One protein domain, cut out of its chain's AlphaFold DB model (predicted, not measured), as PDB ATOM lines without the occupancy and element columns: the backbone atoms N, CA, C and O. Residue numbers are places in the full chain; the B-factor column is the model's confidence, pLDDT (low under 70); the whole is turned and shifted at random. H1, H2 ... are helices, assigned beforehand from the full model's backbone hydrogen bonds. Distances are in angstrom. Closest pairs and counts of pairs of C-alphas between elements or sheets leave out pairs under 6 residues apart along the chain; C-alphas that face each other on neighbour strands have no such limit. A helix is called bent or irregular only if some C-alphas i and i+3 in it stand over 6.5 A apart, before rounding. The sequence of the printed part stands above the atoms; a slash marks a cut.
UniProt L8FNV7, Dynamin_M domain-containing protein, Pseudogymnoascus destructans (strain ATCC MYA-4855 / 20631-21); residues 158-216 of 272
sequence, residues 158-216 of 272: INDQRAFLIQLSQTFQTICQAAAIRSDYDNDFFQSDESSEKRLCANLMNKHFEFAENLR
ATOM      1  N   ILE A 158      28.038  21.075   6.368       89.88
ATOM      2  CA  ILE A 158      28.198  22.401   5.729       89.88
ATOM      3  C   ILE A 158      26.900  22.845   5.031       89.88
ATOM      4  O   ILE A 158      26.539  24.022   5.066       89.88
ATOM      5  N   ASN A 159      26.176  21.909   4.407       90.06
ATOM      6  CA  ASN A 159      24.898  22.205   3.756       90.06
ATOM      7  C   ASN A 159      23.819  22.588   4.776       90.06
ATOM      8  O   ASN A 159      23.101  23.560   4.548       90.06
ATOM      9  N   ASP A 160      23.769  21.909   5.926       87.12
ATOM     10  CA  ASP A 160      22.827  22.216   7.010       87.12
ATOM     11  C   ASP A 160      23.108  23.597   7.610       87.12
ATOM     12  O   ASP A 160      22.192  24.379   7.861       87.12
ATOM     13  N   GLN A 161      24.390  23.944   7.772       89.12
ATOM     14  CA  GLN A 161      24.806  25.275   8.216       89.12
ATOM     15  C   GLN A 161      24.367  26.366   7.234       89.12
ATOM     16  O   GLN A 161      23.832  27.391   7.655       89.12
ATOM     17  N   ARG A 162      24.554  26.150   5.925       90.88
ATOM     18  CA  ARG A 162      24.106  27.096   4.890       90.88
ATOM     19  C   ARG A 162      22.588  27.242   4.874       90.88
ATOM     20  O   ARG A 162      22.101  28.368   4.859       90.88
ATOM     21  N   ALA A 163      21.852  26.133   4.921       88.69
ATOM     22  CA  ALA A 163      20.393  26.146   4.981       88.69
ATOM     23  C   ALA A 163      19.889  26.906   6.217       88.69
ATOM     24  O   ALA A 163      19.004  27.751   6.099       88.69
ATOM     25  N   PHE A 164      20.515  26.691   7.378       89.38
ATOM     26  CA  PHE A 164      20.193  27.419   8.602       89.38
ATOM     27  C   PHE A 164      20.443  28.929   8.474       89.38
ATOM     28  O   PHE A 164      19.595  29.721   8.874       89.38
ATOM     29  N   LEU A 165      21.577  29.348   7.901       90.88
ATOM     30  CA  LEU A 165      21.870  30.773   7.691       90.88
ATOM     31  C   LEU A 165      20.878  31.434   6.725       90.88
ATOM     32  O   LEU A 165      20.474  32.572   6.956       90.88
ATOM     33  N   ILE A 166      20.461  30.719   5.677       92.94
ATOM     34  CA  ILE A 166      19.431  31.188   4.741       92.94
ATOM     35  C   ILE A 166      18.080  31.311   5.452       92.94
ATOM     36  O   ILE A 166      17.414  32.335   5.335       92.94
ATOM     37  N   GLN A 167      17.685  30.308   6.234       92.06
ATOM     38  CA  GLN A 167      16.444  30.365   7.005       92.06
ATOM     39  C   GLN A 167      16.468  31.524   8.013       92.06
ATOM     40  O   GLN A 167      15.472  32.231   8.175       92.06
ATOM     41  N   LEU A 168      17.604  31.750   8.675       90.75
ATOM     42  CA  LEU A 168      17.780  32.839   9.629       90.75
ATOM     43  C   LEU A 168      17.652  34.209   8.950       90.75
ATOM     44  O   LEU A 168      16.948  35.076   9.468       90.75
ATOM     45  N   SER A 169      18.287  34.399   7.789       95.25
ATOM     46  CA  SER A 169      18.204  35.664   7.049       95.25
ATOM     47  C   SER A 169      16.793  35.926   6.519       95.25
ATOM     48  O   SER A 169      16.301  37.047   6.637       95.25
ATOM     49  N   GLN A 170      16.107  34.892   6.025       94.56
ATOM     50  CA  GLN A 170      14.705  34.972   5.611       94.56
ATOM     51  C   GLN A 170      13.791  35.328   6.785       94.56
ATOM     52  O   GLN A 170      12.975  36.236   6.667       94.56
ATOM     53  N   THR A 171      13.970  34.675   7.937       91.38
ATOM     54  CA  THR A 171      13.180  34.948   9.149       91.38
ATOM     55  C   THR A 171      13.359  36.397   9.598       91.38
ATOM     56  O   THR A 171      12.376  37.092   9.851       91.38
ATOM     57  N   PHE A 172      14.602  36.885   9.636       91.06
ATOM     58  CA  PHE A 172      14.896  38.282   9.947       91.06
ATOM     59  C   PHE A 172      14.216  39.238   8.961       91.06
ATOM     60  O   PHE A 172      13.546  40.184   9.374       91.06
ATOM     61  N   GLN A 173      14.327  38.964   7.659       92.69
ATOM     62  CA  GLN A 173      13.694  39.778   6.629       92.69
ATOM     63  C   GLN A 173      12.169  39.819   6.794       92.69
ATOM     64  O   GLN A 173      11.590  40.902   6.720       92.69
ATOM     65  N   THR A 174      11.519  38.681   7.050       90.88
ATOM     66  CA  THR A 174      10.069  38.615   7.278       90.88
ATOM     67  C   THR A 174       9.657  39.435   8.497       90.88
ATOM     68  O   THR A 174       8.716  40.220   8.398       90.88
ATOM     69  N   ILE A 175      10.386  39.325   9.616       88.81
ATOM     70  CA  ILE A 175      10.119  40.105  10.836       88.81
ATOM     71  C   ILE A 175      10.257  41.609  10.557       88.81
ATOM     72  O   ILE A 175       9.373  42.389  10.913       88.81
ATOM     73  N   CYS A 176      11.327  42.030   9.876       87.69
ATOM     74  CA  CYS A 176      11.528  43.434   9.520       87.69
ATOM     75  C   CYS A 176      10.446  43.957   8.568       87.69
ATOM     76  O   CYS A 176       9.949  45.065   8.762       87.69
ATOM     77  N   GLN A 177      10.059  43.183   7.552       87.75
ATOM     78  CA  GLN A 177       9.014  43.581   6.606       87.75
ATOM     79  C   GLN A 177       7.638  43.680   7.278       87.75
ATOM     80  O   GLN A 177       6.914  44.647   7.028       87.75
ATOM     81  N   ALA A 178       7.293  42.727   8.149       85.31
ATOM     82  CA  ALA A 178       6.059  42.765   8.931       85.31
ATOM     83  C   ALA A 178       5.999  44.034   9.798       85.31
ATOM     84  O   ALA A 178       5.053  44.816   9.687       85.31
ATOM     85  N   ALA A 179       7.070  44.315  10.547       84.12
ATOM     86  CA  ALA A 179       7.127  45.453  11.458       84.12
ATOM     87  C   ALA A 179       7.209  46.824  10.780       84.12
ATOM     88  O   ALA A 179       6.632  47.777  11.302       84.12
ATOM     89  N   ALA A 180       7.958  46.944   9.677       80.25
ATOM     90  CA  ALA A 180       8.253  48.230   9.045       80.25
ATOM     91  C   ALA A 180       7.256  48.622   7.949       80.25
ATOM     92  O   ALA A 180       6.998  49.808   7.766       80.25
ATOM     93  N   ILE A 181       6.724  47.650   7.202       81.19
ATOM     94  CA  ILE A 181       5.881  47.923   6.028       81.19
ATOM     95  C   ILE A 181       4.409  47.688   6.351       81.19
ATOM     96  O   ILE A 181       3.562  48.499   5.991       81.19
ATOM     97  N   ARG A 182       4.097  46.566   7.007       79.38
ATOM     98  CA  ARG A 182       2.709  46.148   7.255       79.38
ATOM     99  C   ARG A 182       2.172  46.606   8.607       79.38
ATOM    100  O   ARG A 182       0.963  46.585   8.798       79.38
ATOM    101  N   SER A 183       3.059  47.033   9.510       82.00
ATOM    102  CA  SER A 183       2.732  47.292  10.916       82.00
ATOM    103  C   SER A 183       2.057  46.081  11.583       82.00
ATOM    104  O   SER A 183       1.169  46.243  12.421       82.00
ATOM    105  N   ASP A 184       2.479  44.880  11.184       85.12
ATOM    106  CA  ASP A 184       2.015  43.593  11.700       85.12
ATOM    107  C   ASP A 184       3.001  43.097  12.767       85.12
ATOM    108  O   ASP A 184       4.209  43.000  12.520       85.12
ATOM    109  N   TYR A 185       2.478  42.830  13.965       84.62
ATOM    110  CA  TYR A 185       3.246  42.485  15.162       84.62
ATOM    111  C   TYR A 185       2.823  41.138  15.766       84.62
ATOM    112  O   TYR A 185       3.109  40.889  16.935       84.62
ATOM    113  N   ASP A 186       2.180  40.261  14.993       82.19
ATOM    114  CA  ASP A 186       1.681  38.976  15.508       82.19
ATOM    115  C   ASP A 186       2.798  37.951  15.786       82.19
ATOM    116  O   ASP A 186       2.600  36.982  16.517       82.19
ATOM    117  N   ASN A 187       4.004  38.165  15.248       84.12
ATOM    118  CA  ASN A 187       5.152  37.281  15.462       84.12
ATOM    119  C   ASN A 187       5.612  37.263  16.937       84.12
ATOM    120  O   ASN A 187       5.733  38.321  17.558       84.12
ATOM    121  N   ASP A 188       5.981  36.082  17.452       84.19
ATOM    122  CA  ASP A 188       6.512  35.851  18.810       84.19
ATOM    123  C   ASP A 188       7.567  36.878  19.258       84.19
ATOM    124  O   ASP A 188       7.626  37.248  20.431       84.19
ATOM    125  N   PHE A 189       8.387  37.390  18.332       83.75
ATOM    126  CA  PHE A 189       9.392  38.420  18.612       83.75
ATOM    127  C   PHE A 189       8.815  39.696  19.267       83.75
ATOM    128  O   PHE A 189       9.508  40.343  20.066       83.75
ATOM    129  N   PHE A 190       7.562  40.046  18.950       83.69
ATOM    130  CA  PHE A 190       6.863  41.249  19.421       83.69
ATOM    131  C   PHE A 190       5.880  41.000  20.575       83.69
ATOM    132  O   PHE A 190       5.389  41.967  21.158       83.69
ATOM    133  N   GLN A 191       5.594  39.739  20.920       78.12
ATOM    134  CA  GLN A 191       4.629  39.386  21.973       78.12
ATOM    135  C   GLN A 191       5.176  39.594  23.396       78.12
ATOM    136  O   GLN A 191       4.413  39.610  24.356       78.12
ATOM    137  N   SER A 192       6.489  39.788  23.565       73.62
ATOM    138  CA  SER A 192       7.075  40.105  24.873       73.62
ATOM    139  C   SER A 192       6.694  41.526  25.317       73.62
ATOM    140  O   SER A 192       7.097  42.500  24.668       73.62
ATOM    141  N   ASP A 193       5.979  41.649  26.436       60.88
ATOM    142  CA  ASP A 193       5.390  42.909  26.927       60.88
ATOM    143  C   ASP A 193       6.409  44.020  27.246       60.88
ATOM    144  O   ASP A 193       6.090  45.203  27.158       60.88
ATOM    145  N   GLU A 194       7.673  43.684  27.516       63.97
ATOM    146  CA  GLU A 194       8.719  44.675  27.830       63.97
ATOM    147  C   GLU A 194       9.178  45.522  26.626       63.97
ATOM    148  O   GLU A 194      10.086  46.340  26.740       63.97
ATOM    149  N   SER A 195       8.587  45.339  25.444       64.94
ATOM    150  CA  SER A 195       9.230  45.726  24.188       64.94
ATOM    151  C   SER A 195       8.425  46.665  23.292       64.94
ATOM    152  O   SER A 195       8.421  46.532  22.067       64.94
ATOM    153  N   SER A 196       7.788  47.677  23.880       71.44
ATOM    154  CA  SER A 196       7.165  48.768  23.105       71.44
ATOM    155  C   SER A 196       8.137  49.416  22.098       71.44
ATOM    156  O   SER A 196       7.729  49.813  21.007       71.44
ATOM    157  N   GLU A 197       9.442  49.403  22.389       78.31
ATOM    158  CA  GLU A 197      10.519  49.826  21.484       78.31
ATOM    159  C   GLU A 197      10.563  49.042  20.159       78.31
ATOM    160  O   GLU A 197      10.918  49.600  19.120       78.31
ATOM    161  N   LYS A 198      10.138  47.771  20.153       79.81
ATOM    162  CA  LYS A 198      10.137  46.917  18.954       79.81
ATOM    163  C   LYS A 198       9.019  47.270  17.966       79.81
ATOM    164  O   LYS A 198       9.089  46.874  16.803       79.81
ATOM    165  N   ARG A 199       7.997  48.028  18.384       85.31
ATOM    166  CA  ARG A 199       6.865  48.437  17.530       85.31
ATOM    167  C   ARG A 199       7.200  49.712  16.757       85.31
ATOM    168  O   ARG A 199       6.735  50.803  17.087       85.31
ATOM    169  N   LEU A 200       8.024  49.569  15.718       85.81
ATOM    170  CA  LEU A 200       8.572  50.687  14.938       85.81
ATOM    171  C   LEU A 200       7.511  51.703  14.482       85.81
ATOM    172  O   LEU A 200       7.694  52.898  14.697       85.81
ATOM    173  N   CYS A 201       6.399  51.255  13.889       85.56
ATOM    174  CA  CYS A 201       5.355  52.153  13.385       85.56
ATOM    175  C   CYS A 201       4.641  52.900  14.517       85.56
ATOM    176  O   CYS A 201       4.334  54.080  14.361       85.56
ATOM    177  N   ALA A 202       4.432  52.259  15.670       86.31
ATOM    178  CA  ALA A 202       3.852  52.916  16.839       86.31
ATOM    179  C   ALA A 202       4.785  54.017  17.372       86.31
ATOM    180  O   ALA A 202       4.355  55.147  17.604       86.31
ATOM    181  N   ASN A 203       6.083  53.722  17.479       88.44
ATOM    182  CA  ASN A 203       7.088  54.693  17.916       88.44
ATOM    183  C   ASN A 203       7.239  55.851  16.926       88.44
ATOM    184  O   ASN A 203       7.316  57.011  17.333       88.44
ATOM    185  N   LEU A 204       7.208  55.555  15.627       90.12
ATOM    186  CA  LEU A 204       7.199  56.565  14.576       90.12
ATOM    187  C   LEU A 204       5.951  57.455  14.667       90.12
ATOM    188  O   LEU A 204       6.062  58.677  14.587       90.12
ATOM    189  N   MET A 205       4.773  56.871  14.897       89.06
ATOM    190  CA  MET A 205       3.531  57.627  15.054       89.06
ATOM    191  C   MET A 205       3.573  58.541  16.286       89.06
ATOM    192  O   MET A 205       3.216  59.715  16.195       89.06
ATOM    193  N   ASN A 206       4.102  58.059  17.414       91.06
ATOM    194  CA  ASN A 206       4.324  58.884  18.605       91.06
ATOM    195  C   ASN A 206       5.234  60.084  18.299       91.06
ATOM    196  O   ASN A 206       4.941  61.210  18.707       91.06
ATOM    197  N   LYS A 207       6.296  59.871  17.511       92.06
ATOM    198  CA  LYS A 207       7.182  60.950  17.051       92.06
ATOM    199  C   LYS A 207       6.483  61.925  16.104       92.06
ATOM    200  O   LYS A 207       6.725  63.128  16.192       92.06
ATOM    201  N   HIS A 208       5.579  61.453  15.247       92.50
ATOM    202  CA  HIS A 208       4.752  62.331  14.416       92.50
ATOM    203  C   HIS A 208       3.807  63.205  15.249       92.50
ATOM    204  O   HIS A 208       3.676  64.394  14.953       92.50
ATOM    205  N   PHE A 209       3.197  62.669  16.309       92.62
ATOM    206  CA  PHE A 209       2.381  63.467  17.228       92.62
ATOM    207  C   PHE A 209       3.211  64.517  17.974       92.62
ATOM    208  O   PHE A 209       2.806  65.677  18.042       92.62
ATOM    209  N   GLU A 210       4.397  64.146  18.463       93.25
ATOM    210  CA  GLU A 210       5.338  65.076  19.100       93.25
ATOM    211  C   GLU A 210       5.740  66.209  18.142       93.25
ATOM    212  O   GLU A 210       5.708  67.390  18.496       93.25
ATOM    213  N   PHE A 211       6.052  65.865  16.890       91.88
ATOM    214  CA  PHE A 211       6.351  66.841  15.849       91.88
ATOM    215  C   PHE A 211       5.166  67.779  15.583       91.88
ATOM    216  O   PHE A 211       5.355  68.994  15.504       91.88
ATOM    217  N   ALA A 212       3.946  67.247  15.485       89.19
ATOM    218  CA  ALA A 212       2.745  68.049  15.272       89.19
ATOM    219  C   ALA A 212       2.485  69.021  16.435       89.19
ATOM    220  O   ALA A 212       2.161  70.185  16.199       89.19
ATOM    221  N   GLU A 213       2.676  68.585  17.680       89.06
ATOM    222  CA  GLU A 213       2.578  69.447  18.861       89.06
ATOM    223  C   GLU A 213       3.638  70.551  18.859       89.06
ATOM    224  O   GLU A 213       3.328  71.724  19.097       89.06
ATOM    225  N   ASN A 214       4.881  70.211  18.515       89.12
ATOM    226  CA  ASN A 214       5.951  71.193  18.369       89.12
ATOM    227  C   ASN A 214       5.632  72.213  17.268       89.12
ATOM    228  O   ASN A 214       5.825  73.414  17.464       89.12
ATOM    229  N   LEU A 215       5.067  71.767  16.145       85.19
ATOM    230  CA  LEU A 215       4.649  72.638  15.051       85.19
ATOM    231  C   LEU A 215       3.478  73.549  15.450       85.19
ATOM    232  O   LEU A 215       3.464  74.718  15.077       85.19
ATOM    233  N   ARG A 216       2.522  73.068  16.253       80.00
ATOM    234  CA  ARG A 216       1.421  73.899  16.778       80.00
ATOM    235  C   ARG A 216       1.905  74.967  17.756       80.00
ATOM    236  O   ARG A 216       1.381  76.077  17.738       80.00
TER     237      ARG A 216
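This is residues 158 to 216 of the 272 residues of the protein "Dynamin_M domain-containing protein" of Pseudogymnoascus destructans (strain ATCC MYA-4855 / 20631-21) (UniProt L8FNV7). Two helices, H1 and H3, follow each other end to end in one long, slightly angled line, and between them the chain loops out to one side in a bulge that holds the short helix H2. The two long helices meet only at their ends, where the bulge begins and closes, and from that joint most of H1 reaches out one way and most of H3 the other. The printed part has 59 residues, with three named helices in the order H1, H2, H3 along the chain and no named strand, and its class is all helix. The whole is extended, with a radius of gyration of the C-alphas of 16.2 A, and its outline is a rod whose C-alphas span 59 by 22 by 15 A.

The longest helix is H1, residues 158 to 182, with 25 residues and 34.9 A from first to last C-alpha. It begins at C-alpha 158 at (28.198, 22.401, 5.729) and ends at C-alpha 182 at (2.709, 46.148, 7.255). H1 is neither bent nor irregular, but only just: C-alphas 179 and 182 are 6.1 A apart. H3, residues 200 to 216, has 17 residues and measures 24.4 A from first to last C-alpha; it is not bent. It begins at C-alpha 200 at (8.572, 50.687, 14.938) and ends at C-alpha 216 at (1.421, 73.899, 16.778). Between these two in the chain comes H2, residues 188 to 191, a helix of four residues that measures 5.1 A from first to last C-alpha.

H1 touches H3 only at their ends, with 4 pairs of C-alphas within 8 A. H1 touches H3 with residues 179 to 180 alone, and H3 touches H1 with residues 200 to 201 alone. The closest C-alphas of the two helices are those of Ala 180 and Leu 200, 6.4 A apart. The lines of H1 and H3 stand at a shallow tilt of 31 degrees, and the two run the same way. Their centres are 30.4 A apart. H1 and H2 are close but not clearly touching, with 1 pair of C-alphas within 8 A. That closest pair is Ile 175 and Phe 189, whose C-alphas are 8.0 A apart, while the centres of H1 and H2 are 15.4 A apart. H2 and H3 are apart, with no C-alpha of the one within 8 A of the other. In the backbones of H1 and H3 every O i to N i+4 pair is within hydrogen-bond range. H2 is too short for such a pair, but its 1 pair of O i and N i+3 is within range.

The two C-alphas farthest apart are those of Ile 158 and Arg 216, the first and last printed residues, at 59.1 A. Residues 158 to 173, which belong to H1, stand free, and so do residues 203 to 216, which belong to H3. Residues 191 to 197 stand free as well. The link from H1 to H2, with 5 residues between them, is tight. The link from H2 to H3, with 8 residues between them, is short. The printed part has no cut and runs from residue 158 to residue 216 of a full chain of 272 residues. The mean pLDDT of the printed part is 85.8, with a mean of 89 in H1, 82 in H2 and 89 in H3. The model's confidence is low, under 70, at residues 193 to 195, which lie in the link from H2 to H3.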